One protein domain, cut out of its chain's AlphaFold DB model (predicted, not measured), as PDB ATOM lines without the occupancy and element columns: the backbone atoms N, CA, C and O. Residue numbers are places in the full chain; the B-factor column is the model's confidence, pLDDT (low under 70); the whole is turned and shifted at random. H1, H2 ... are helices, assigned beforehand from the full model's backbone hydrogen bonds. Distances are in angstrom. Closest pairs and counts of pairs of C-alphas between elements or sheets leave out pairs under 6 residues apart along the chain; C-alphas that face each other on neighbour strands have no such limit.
ATOM      1  N   ALA A  15      17.507 180.577 282.010       89.88
ATOM      2  CA  ALA A  15      16.120 180.880 282.369       89.88
ATOM      3  C   ALA A  15      15.152 179.702 282.134       89.88
ATOM      4  O   ALA A  15      14.162 179.552 282.856       89.88
ATOM      5  N   ALA A  16      15.429 178.863 281.134       90.69
ATOM      6  CA  ALA A  16      14.619 177.690 280.845       90.69
ATOM      7  C   ALA A  16      14.946 176.525 281.787       90.69
ATOM      8  O   ALA A  16      14.028 175.863 282.270       90.69
ATOM      9  N   LEU A  17      16.224 176.329 282.131       94.25
ATOM     10  CA  LEU A  17      16.616 175.380 283.172       94.25
ATOM     11  C   LEU A  17      16.002 175.762 284.529       94.25
ATOM     12  O   LEU A  17      15.471 174.901 285.225       94.25
ATOM     13  N   ASP A  18      15.988 177.050 284.880       94.38
ATOM     14  CA  ASP A  18      15.306 177.545 286.083       94.38
ATOM     15  C   ASP A  18      13.799 177.243 286.067       94.38
ATOM     16  O   ASP A  18      13.212 176.923 287.103       94.38
ATOM     17  N   ALA A  19      13.156 177.343 284.899       95.50
ATOM     18  CA  ALA A  19      11.748 176.988 284.751       95.50
ATOM     19  C   ALA A  19      11.513 175.485 284.969       95.50
ATOM     20  O   ALA A  19      10.559 175.127 285.660       95.50
ATOM     21  N   LEU A  20      12.405 174.624 284.464       96.25
ATOM     22  CA  LEU A  20      12.359 173.179 284.711       96.25
ATOM     23  C   LEU A  20      12.565 172.847 286.196       96.25
ATOM     24  O   LEU A  20      11.820 172.040 286.751       96.25
ATOM     25  N   VAL A  21      13.517 173.501 286.870       97.00
ATOM     26  CA  VAL A  21      13.726 173.323 288.318       97.00
ATOM     27  C   VAL A  21      12.461 173.698 289.091       97.00
ATOM     28  O   VAL A  21      12.023 172.932 289.946       97.00
ATOM     29  N   ARG A  22      11.814 174.824 288.755       97.06
ATOM     30  CA  ARG A  22      10.539 175.224 289.379       97.06
ATOM     31  C   ARG A  22       9.413 174.231 289.103       97.06
ATOM     32  O   ARG A  22       8.651 173.924 290.015       97.06
ATOM     33  N   GLN A  23       9.313 173.720 287.876       97.31
ATOM     34  CA  GLN A  23       8.311 172.720 287.501       97.31
ATOM     35  C   GLN A  23       8.432 171.444 288.350       97.31
ATOM     36  O   GLN A  23       7.417 170.863 288.731       97.31
ATOM     37  N   HIS A  24       9.659 171.033 288.673       97.88
ATOM     38  CA  HIS A  24       9.957 169.792 289.395       97.88
ATOM     39  C   HIS A  24      10.342 170.007 290.863       97.88
ATOM     40  O   HIS A  24      10.839 169.085 291.508       97.88
ATOM     41  N   ALA A  25      10.078 171.193 291.421       97.44
ATOM     42  CA  ALA A  25      10.530 171.587 292.758       97.44
ATOM     43  C   ALA A  25      10.074 170.632 293.877       97.44
ATOM     44  O   ALA A  25      10.766 170.482 294.877       97.44
ATOM     45  N   ALA A  26       8.954 169.923 293.701       97.44
ATOM     46  CA  ALA A  26       8.492 168.920 294.663       97.44
ATOM     47  C   ALA A  26       9.486 167.754 294.860       97.44
ATOM     48  O   ALA A  26       9.479 167.130 295.917       97.44
ATOM     49  N   LEU A  27      10.329 167.453 293.864       97.50
ATOM     50  CA  LEU A  27      11.360 166.409 293.923       97.50
ATOM     51  C   LEU A  27      12.674 166.898 294.554       97.50
ATOM     52  O   LEU A  27      13.607 166.100 294.704       97.50
ATOM     53  N   ALA A  28      12.771 168.188 294.884       97.00
ATOM     54  CA  ALA A  28      14.008 168.792 295.342       97.00
ATOM     55  C   ALA A  28      14.396 168.328 296.754       97.00
ATOM     56  O   ALA A  28      13.561 168.227 297.651       97.00
ATOM     57  N   ILE A  29      15.693 168.102 296.953       95.50
ATOM     58  CA  ILE A  29      16.317 167.997 298.273       95.50
ATOM     59  C   ILE A  29      17.366 169.099 298.353       95.50
ATOM     60  O   ILE A  29      18.483 168.942 297.863       95.50
ATOM     61  N   GLU A  30      17.004 170.219 298.977       91.75
ATOM     62  CA  GLU A  30      17.837 171.431 299.018       91.75
ATOM     63  C   GLU A  30      19.232 171.171 299.593       91.75
ATOM     64  O   GLU A  30      20.222 171.639 299.044       91.75
ATOM     65  N   ALA A  31      19.329 170.343 300.637       90.00
ATOM     66  CA  ALA A  31      20.600 170.003 301.278       90.00
ATOM     67  C   ALA A  31      21.596 169.263 300.359       90.00
ATOM     68  O   ALA A  31      22.773 169.173 300.695       90.00
ATOM     69  N   GLN A  32      21.135 168.705 299.234       92.25
ATOM     70  CA  GLN A  32      21.964 167.987 298.256       92.25
ATOM     71  C   GLN A  32      21.998 168.670 296.880       92.25
ATOM     72  O   GLN A  32      22.667 168.176 295.966       92.25
ATOM     73  N   ALA A  33      21.243 169.757 296.714       94.75
ATOM     74  CA  ALA A  33      21.158 170.491 295.466       94.75
ATOM     75  C   ALA A  33      22.505 171.126 295.122       94.75
ATOM     76  O   ALA A  33      23.200 171.651 295.989       94.75
ATOM     77  N   ASP A  34      22.845 171.099 293.837       96.19
ATOM     78  CA  ASP A  34      23.932 171.885 293.267       96.19
ATOM     79  C   ASP A  34      23.327 173.000 292.406       96.19
ATOM     80  O   ASP A  34      23.013 172.762 291.240       96.19
ATOM     81  N   PRO A  35      23.117 174.213 292.952       93.88
ATOM     82  CA  PRO A  35      22.521 175.317 292.206       93.88
ATOM     83  C   PRO A  35      23.352 175.768 291.000       93.88
ATOM     84  O   PRO A  35      22.787 176.402 290.109       93.88
ATOM     85  N   GLY A  36      24.659 175.471 290.992       94.81
ATOM     86  CA  GLY A  36      25.609 175.865 289.953       94.81
ATOM     87  C   GLY A  36      25.724 174.868 288.801       94.81
ATOM     88  O   GLY A  36      26.396 175.175 287.815       94.81
ATOM     89  N   ALA A  37      25.074 173.706 288.889       96.38
ATOM     90  CA  ALA A  37      25.089 172.718 287.821       96.38
ATOM     91  C   ALA A  37      24.458 173.284 286.536       96.38
ATOM     92  O   ALA A  37      23.284 173.665 286.507       96.38
ATOM     93  N   MET A  38      25.247 173.304 285.462       95.56
ATOM     94  CA  MET A  38      24.863 173.790 284.138       95.56
ATOM     95  C   MET A  38      25.050 172.686 283.093       95.56
ATOM     96  O   MET A  38      25.966 171.873 283.230       95.56
ATOM     97  N   PRO A  39      24.206 172.637 282.050       95.25
ATOM     98  CA  PRO A  39      24.343 171.645 280.996       95.25
ATOM     99  C   PRO A  39      25.591 171.918 280.150       95.25
ATOM    100  O   PRO A  39      25.882 173.065 279.811       95.25
ATOM    101  N   ALA A  40      26.320 170.861 279.784       93.56
ATOM    102  CA  ALA A  40      27.498 170.956 278.918       93.56
ATOM    103  C   ALA A  40      27.145 171.238 277.443       93.56
ATOM    104  O   ALA A  40      27.958 171.792 276.705       93.56
ATOM    105  N   SER A  41      25.934 170.871 277.015       91.38
ATOM    106  CA  SER A  41      25.384 171.147 275.685       91.38
ATOM    107  C   SER A  41      23.856 171.271 275.739       91.38
ATOM    108  O   SER A  41      23.250 171.178 276.803       91.38
ATOM    109  N   ASP A  42      23.208 171.466 274.594       90.38
ATOM    110  CA  ASP A  42      21.747 171.452 274.455       90.38
ATOM    111  C   ASP A  42      21.150 170.043 274.299       90.38
ATOM    112  O   ASP A  42      19.952 169.892 274.030       90.38
ATOM    113  N   SER A  43      21.961 169.003 274.511       92.62
ATOM    114  CA  SER A  43      21.485 167.628 274.515       92.62
ATOM    115  C   SER A  43      20.465 167.389 275.634       92.62
ATOM    116  O   SER A  43      20.586 167.895 276.755       92.62
ATOM    117  N   ALA A  44      19.468 166.546 275.352       94.38
ATOM    118  CA  ALA A  44      18.510 166.078 276.352       94.38
ATOM    119  C   ALA A  44      19.191 165.490 277.602       94.38
ATOM    120  O   ALA A  44      18.699 165.680 278.712       94.38
ATOM    121  N   TYR A  45      20.323 164.803 277.423       95.81
ATOM    122  CA  TYR A  45      21.098 164.251 278.529       95.81
ATOM    123  C   TYR A  45      21.661 165.362 279.421       95.81
ATOM    124  O   TYR A  45      21.381 165.379 280.617       95.81
ATOM    125  N   ASP A  46      22.405 166.315 278.855       96.25
ATOM    126  CA  ASP A  46      23.106 167.333 279.646       96.25
ATOM    127  C   ASP A  46      22.131 168.264 280.379       96.25
ATOM    128  O   ASP A  46      22.354 168.607 281.543       96.25
ATOM    129  N   VAL A  47      21.014 168.626 279.735       96.50
ATOM    130  CA  VAL A  47      19.953 169.430 280.363       96.50
ATOM    131  C   VAL A  47      19.272 168.667 281.499       96.50
ATOM    132  O   VAL A  47      19.087 169.227 282.582       96.50
ATOM    133  N   ALA A  48      18.930 167.391 281.294       97.38
ATOM    134  CA  ALA A  48      18.323 166.565 282.336       97.38
ATOM    135  C   ALA A  48      19.288 166.288 283.501       97.38
ATOM    136  O   ALA A  48      18.865 166.299 284.659       97.38
ATOM    137  N   TRP A  49      20.578 166.089 283.217       98.25
ATOM    138  CA  TRP A  49      21.607 165.903 284.238       98.25
ATOM    139  C   TRP A  49      21.734 167.154 285.111       98.25
ATOM    140  O   TRP A  49      21.619 167.063 286.335       98.25
ATOM    141  N   ALA A  50      21.868 168.335 284.493       98.06
ATOM    142  CA  ALA A  50      21.959 169.600 285.219       98.06
ATOM    143  C   ALA A  50      20.694 169.857 286.052       98.06
ATOM    144  O   ALA A  50      20.787 170.182 287.236       98.06
ATOM    145  N   LEU A  51      19.505 169.626 285.480       98.19
ATOM    146  CA  LEU A  51      18.231 169.692 286.203       98.19
ATOM    147  C   LEU A  51      18.232 168.778 287.438       98.19
ATOM    148  O   LEU A  51      17.897 169.225 288.534       98.19
ATOM    149  N   ALA A  52      18.623 167.511 287.284       98.19
ATOM    150  CA  ALA A  52      18.638 166.547 288.378       98.19
ATOM    151  C   ALA A  52      19.623 166.946 289.492       98.19
ATOM    152  O   ALA A  52      19.275 166.871 290.674       98.19
ATOM    153  N   ARG A  53      20.817 167.447 289.145       98.12
ATOM    154  CA  ARG A  53      21.782 167.960 290.132       98.12
ATOM    155  C   ARG A  53      21.253 169.191 290.870       98.12
ATOM    156  O   ARG A  53      21.349 169.237 292.099       98.12
ATOM    157  N   ARG A  54      20.583 170.118 290.175       98.06
ATOM    158  CA  ARG A  54      19.918 171.286 290.792       98.06
ATOM    159  C   ARG A  54      18.742 170.912 291.699       98.06
ATOM    160  O   ARG A  54      18.453 171.639 292.641       98.06
ATOM    161  N   LEU A  55      18.095 169.771 291.464       98.06
ATOM    162  CA  LEU A  55      17.074 169.195 292.354       98.06
ATOM    163  C   LEU A  55      17.676 168.351 293.496       98.06
ATOM    164  O   LEU A  55      16.943 167.810 294.325       98.06
ATOM    165  N   GLY A  56      18.998 168.200 293.557       96.94
ATOM    166  CA  GLY A  56      19.679 167.451 294.612       96.94
ATOM    167  C   GLY A  56      19.599 165.935 294.469       96.94
ATOM    168  O   GLY A  56      19.557 165.219 295.469       96.94
ATOM    169  N   PHE A  57      19.511 165.411 293.247       96.88
ATOM    170  CA  PHE A  57      19.829 164.003 292.989       96.88
ATOM    171  C   PHE A  57      21.341 163.832 292.966       96.88
ATOM    172  O   PHE A  57      22.022 164.641 292.341       96.88
ATOM    173  N   ILE A  58      21.875 162.801 293.622       95.06
ATOM    174  CA  ILE A  58      23.315 162.506 293.586       95.06
ATOM    175  C   ILE A  58      23.782 162.199 292.156       95.06
ATOM    176  O   ILE A  58      22.968 161.871 291.296       95.06
ATOM    177  N   GLU A  59      25.092 162.262 291.917       95.19
ATOM    178  CA  GLU A  59      25.716 162.056 290.599       95.19
ATOM    179  C   GLU A  59      25.168 160.826 289.852       95.19
ATOM    180  O   GLU A  59      24.720 160.925 288.710       95.19
ATOM    181  N   ALA A  60      25.139 159.674 290.531       95.69
ATOM    182  CA  ALA A  60      24.686 158.411 289.957       95.69
ATOM    183  C   ALA A  60      23.204 158.449 289.544       95.69
ATOM    184  O   ALA A  60      22.844 157.978 288.466       95.69
ATOM    185  N   ASP A  61      22.346 159.052 290.367       97.12
ATOM    186  CA  ASP A  61      20.923 159.199 290.057       97.12
ATOM    187  C   ASP A  61      20.699 160.201 288.925       97.12
ATOM    188  O   ASP A  61      19.893 159.944 288.032       97.12
ATOM    189  N   ALA A  62      21.427 161.322 288.930       97.88
ATOM    190  CA  ALA A  62      21.349 162.330 287.882       97.88
ATOM    191  C   ALA A  62      21.723 161.747 286.512       97.88
ATOM    192  O   ALA A  62      21.029 162.011 285.534       97.88
ATOM    193  N   ALA A  63      22.752 160.896 286.449       98.06
ATOM    194  CA  ALA A  63      23.132 160.190 285.226       98.06
ATOM    195  C   ALA A  63      22.027 159.240 284.726       98.06
ATOM    196  O   ALA A  63      21.705 159.242 283.536       98.06
ATOM    197  N   VAL A  64      21.399 158.473 285.625       98.06
ATOM    198  CA  VAL A  64      20.286 157.571 285.274       98.06
ATOM    199  C   VAL A  64      19.081 158.346 284.750       98.06
ATOM    200  O   VAL A  64      18.524 158.006 283.705       98.06
ATOM    201  N   ILE A  65      18.697 159.408 285.454       98.12
ATOM    202  CA  ILE A  65      17.600 160.295 285.069       98.12
ATOM    203  C   ILE A  65      17.877 160.924 283.695       98.12
ATOM    204  O   ILE A  65      17.008 160.927 282.820       98.12
ATOM    205  N   ALA A  66      19.099 161.413 283.480       97.81
ATOM    206  CA  ALA A  66      19.517 162.008 282.221       97.81
ATOM    207  C   ALA A  66      19.466 161.015 281.056       97.81
ATOM    208  O   ALA A  66      18.974 161.345 279.975       97.81
ATOM    209  N   GLN A  67      19.900 159.771 281.280       97.25
ATOM    210  CA  GLN A  67      19.768 158.699 280.292       97.25
ATOM    211  C   GLN A  67      18.313 158.364 279.976       97.25
ATOM    212  O   GLN A  67      18.002 158.132 278.808       97.25
ATOM    213  N   ALA A  68      17.425 158.384 280.971       96.75
ATOM    214  CA  ALA A  68      16.001 158.172 280.745       96.75
ATOM    215  C   ALA A  68      15.413 159.250 279.827       96.75
ATOM    216  O   ALA A  68      14.800 158.939 278.804       96.75
ATOM    217  N   TRP A  69      15.692 160.522 280.111       96.12
ATOM    218  CA  TRP A  69      15.270 161.629 279.253       96.12
ATOM    219  C   TRP A  69      15.861 161.568 277.845       96.12
ATOM    220  O   TRP A  69      15.147 161.815 276.869       96.12
ATOM    221  N   ALA A  70      17.141 161.218 277.722       94.94
ATOM    222  CA  ALA A  70      17.808 161.078 276.433       94.94
ATOM    223  C   ALA A  70      17.185 159.952 275.591       94.94
ATOM    224  O   ALA A  70      16.857 160.173 274.425       94.94
ATOM    225  N   ARG A  71      16.947 158.776 276.186       94.56
ATOM    226  CA  ARG A  71      16.289 157.639 275.517       94.56
ATOM    227  C   ARG A  71      14.861 157.967 275.111       94.56
ATOM    228  O   ARG A  71      14.493 157.685 273.973       94.56
ATOM    229  N   ARG A  72      14.087 158.608 275.995       94.62
ATOM    230  CA  ARG A  72      12.728 159.060 275.673       94.62
ATOM    231  C   ARG A  72      12.733 160.004 274.482       94.62
ATOM    232  O   ARG A  72      11.990 159.795 273.531       94.62
ATOM    233  N   SER A  73      13.605 161.009 274.520       94.06
ATOM    234  CA  SER A  73      13.657 162.028 273.475       94.06
ATOM    235  C   SER A  73      14.102 161.443 272.134       94.06
ATOM    236  O   SER A  73      13.545 161.796 271.102       94.06
ATOM    237  N   ALA A  74      15.048 160.498 272.143       91.38
ATOM    238  CA  ALA A  74      15.452 159.769 270.944       91.38
ATOM    239  C   ALA A  74      14.326 158.881 270.386       91.38
ATOM    240  O   ALA A  74      14.136 158.824 269.175       91.38
ATOM    241  N   ARG A  75      13.564 158.202 271.258       91.44
ATOM    242  CA  ARG A  75      12.433 157.349 270.858       91.44
ATOM    243  C   ARG A  75      11.264 158.158 270.292       91.44
ATOM    244  O   ARG A  75      10.625 157.710 269.347       91.44
ATOM    245  N   GLU A  76      10.966 159.309 270.885       91.12
ATOM    246  CA  GLU A  76       9.811 160.147 270.528       91.12
ATOM    247  C   GLU A  76      10.142 161.199 269.452       91.12
ATOM    248  O   GLU A  76       9.235 161.778 268.861       91.12
ATOM    249  N   GLY A  77      11.427 161.437 269.165       90.44
ATOM    250  CA  GLY A  77      11.883 162.431 268.186       90.44
ATOM    251  C   GLY A  77      11.722 163.886 268.646       90.44
ATOM    252  O   GLY A  77      11.783 164.799 267.825       90.44
ATOM    253  N   HIS A  78      11.462 164.117 269.937       89.56
ATOM    254  CA  HIS A  78      11.404 165.451 270.533       89.56
ATOM    255  C   HIS A  78      11.630 165.423 272.053       89.56
ATOM    256  O   HIS A  78      11.428 164.408 272.717       89.56
ATOM    257  N   TRP A  79      12.017 166.568 272.632       90.75
ATOM    258  CA  TRP A  79      12.131 166.739 274.086       90.75
ATOM    259  C   TRP A  79      10.759 166.877 274.758       90.75
ATOM    260  O   TRP A  79       9.814 167.440 274.197       90.75
ATOM    261  N   ARG A  80      10.683 166.419 276.011       92.38
ATOM    262  CA  ARG A  80       9.530 166.559 276.902       92.38
ATOM    263  C   ARG A  80       9.967 167.002 278.290       92.38
ATOM    264  O   ARG A  80      10.915 166.454 278.848       92.38
ATOM    265  N   ALA A  81       9.257 167.977 278.848       92.06
ATOM    266  CA  ALA A  81       9.598 168.573 280.138       92.06
ATOM    267  C   ALA A  81       9.067 167.786 281.348       92.06
ATOM    268  O   ALA A  81       9.552 167.997 282.454       92.06
ATOM    269  N   ASP A  82       8.073 166.908 281.180       95.19
ATOM    270  CA  ASP A  82       7.545 166.074 282.266       95.19
ATOM    271  C   ASP A  82       8.563 165.026 282.737       95.19
ATOM    272  O   ASP A  82       9.431 164.612 281.973       95.19
ATOM    273  N   TRP A  83       8.470 164.606 283.998       96.62
ATOM    274  CA  TRP A  83       9.413 163.652 284.586       96.62
ATOM    275  C   TRP A  83       9.264 162.266 283.929       96.62
ATOM    276  O   TRP A  83       8.128 161.813 283.786       96.62
ATOM    277  N   PRO A  84      10.351 161.581 283.521       94.88
ATOM    278  CA  PRO A  84      10.263 160.277 282.885       94.88
ATOM    279  C   PRO A  84       9.761 159.246 283.889       94.88
ATOM    280  O   PRO A  84      10.254 159.140 285.014       94.88
ATOM    281  N   ASP A  85       8.772 158.479 283.466       93.06
ATOM    282  CA  ASP A  85       8.091 157.480 284.278       93.06
ATOM    283  C   ASP A  85       7.763 156.207 283.472       93.06
ATOM    284  O   ASP A  85       7.092 155.307 283.977       93.06
ATOM    285  N   ASP A  86       8.225 156.102 282.220       94.75
ATOM    286  CA  ASP A  86       8.136 154.883 281.413       94.75
ATOM    287  C   ASP A  86       9.353 153.980 281.691       94.75
ATOM    288  O   ASP A  86      10.491 154.417 281.501       94.75
ATOM    289  N   PRO A  87       9.157 152.716 282.114       94.88
ATOM    290  CA  PRO A  87      10.240 151.751 282.275       94.88
ATOM    291  C   PRO A  87      11.235 151.689 281.109       94.88
ATOM    292  O   PRO A  87      12.440 151.585 281.356       94.88
ATOM    293  N   LEU A  88      10.768 151.811 279.862       92.88
ATOM    294  CA  LEU A  88      11.626 151.733 278.677       92.88
ATOM    295  C   LEU A  88      12.667 152.858 278.641       92.88
ATOM    296  O   LEU A  88      13.792 152.636 278.191       92.88
ATOM    297  N   ASP A  89      12.333 154.042 279.162       94.56
ATOM    298  CA  ASP A  89      13.277 155.160 279.281       94.56
ATOM    299  C   ASP A  89      14.427 154.783 280.213       94.56
ATOM    300  O   ASP A  89      15.605 154.971 279.910       94.56
ATOM    301  N   PHE A  90      14.108 154.118 281.316       95.44
ATOM    302  CA  PHE A  90      15.096 153.641 282.274       95.44
ATOM    303  C   PHE A  90      15.825 152.369 281.817       95.44
ATOM    304  O   PHE A  90      16.710 151.881 282.516       95.44
ATOM    305  N   GLY A  91      15.530 151.850 280.620       90.56
ATOM    306  CA  GLY A  91      16.111 150.598 280.123       90.56
ATOM    307  C   GLY A  91      15.553 149.367 280.838       90.56
ATOM    308  O   GLY A  91      16.174 148.306 280.827       90.56
ATOM    309  N   LEU A  92      14.390 149.511 281.474       87.12
ATOM    310  CA  LEU A  92      13.639 148.427 282.081       87.12
ATOM    311  C   LEU A  92      12.532 147.987 281.111       87.12
ATOM    312  O   LEU A  92      11.678 148.777 280.728       87.12
TER     313      LEU A  92
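What this domain is: This is residues 15 to 92 of the 341 residues of the protein "Thiamine monophosphate synthase" of Serpentinomonas mccroryi (UniProt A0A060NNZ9). A helical hairpin of H2 and H3 makes the core, and the short helix H1 packs on H2 at a steep angle, on the side away from H3. Two long stretches with no named element wrap the helices: residues 24 to 43 pass round the end of H2 and then run back along it to its start, and residues 77 to 92 fold back beside H3. The printed part has 78 residues, with three named helices in the order H1, H2, H3 and no named strand; the class is all helix, though under half of the residues, 38 of 78, are in named elements. The whole is compact, with a radius of gyration of the C-alphas of 11.5 A, and a rounded outline spanning 33 by 25 by 21 A.

Where its parts are: H1 is residues 15 to 23, 12.4 A from first to last C-alpha, and begins at C-alpha 15 at (16.120, 180.880, 282.369). H2 is residues 44 to 54, 15.4 A long, with C-alpha 44 at (18.510, 166.078, 276.352). H3, the longest helix, is residues 59 to 76 and measures 25.7 A; it ends with C-alpha 76 at (9.811, 160.147, 270.528).

How they stand to each other: H1 touches H2, and their closest C-alphas are those of Val 21 and Leu 51, 6.2 A apart. The lines of H1 and H2 stand at a steep tilt of 64 degrees, and the two run the same way. H2 also touches H3, with 25 pairs of C-alphas within 8 A, and the closest C-alphas are those of Tyr 45 and Ala 66, 4.6 A apart. H2 and H3 run opposite ways at a shallow tilt of 34 degrees, only just short of steep, and form a helical hairpin. Their centres are 8.8 A apart, and those of H1 and H2 are 10.9 A apart. H1 and H3 are apart. In H1, H2 and H3 every O i to N i+4 pair is within hydrogen-bond range.

The domain as a whole: The two C-alphas farthest apart in the domain are those of Ala 31 and Gly 77, at 35.0 A. The first and last printed C-alphas, of Ala 15 and Leu 92, are 32.5 A apart. The link from H1 to H2 is long, with 20 residues, and the link from H2 to H3 is tight, with 4 residues. The printed part has no cut. The mean pLDDT of the printed part is 94.9, and no printed residue is under 70.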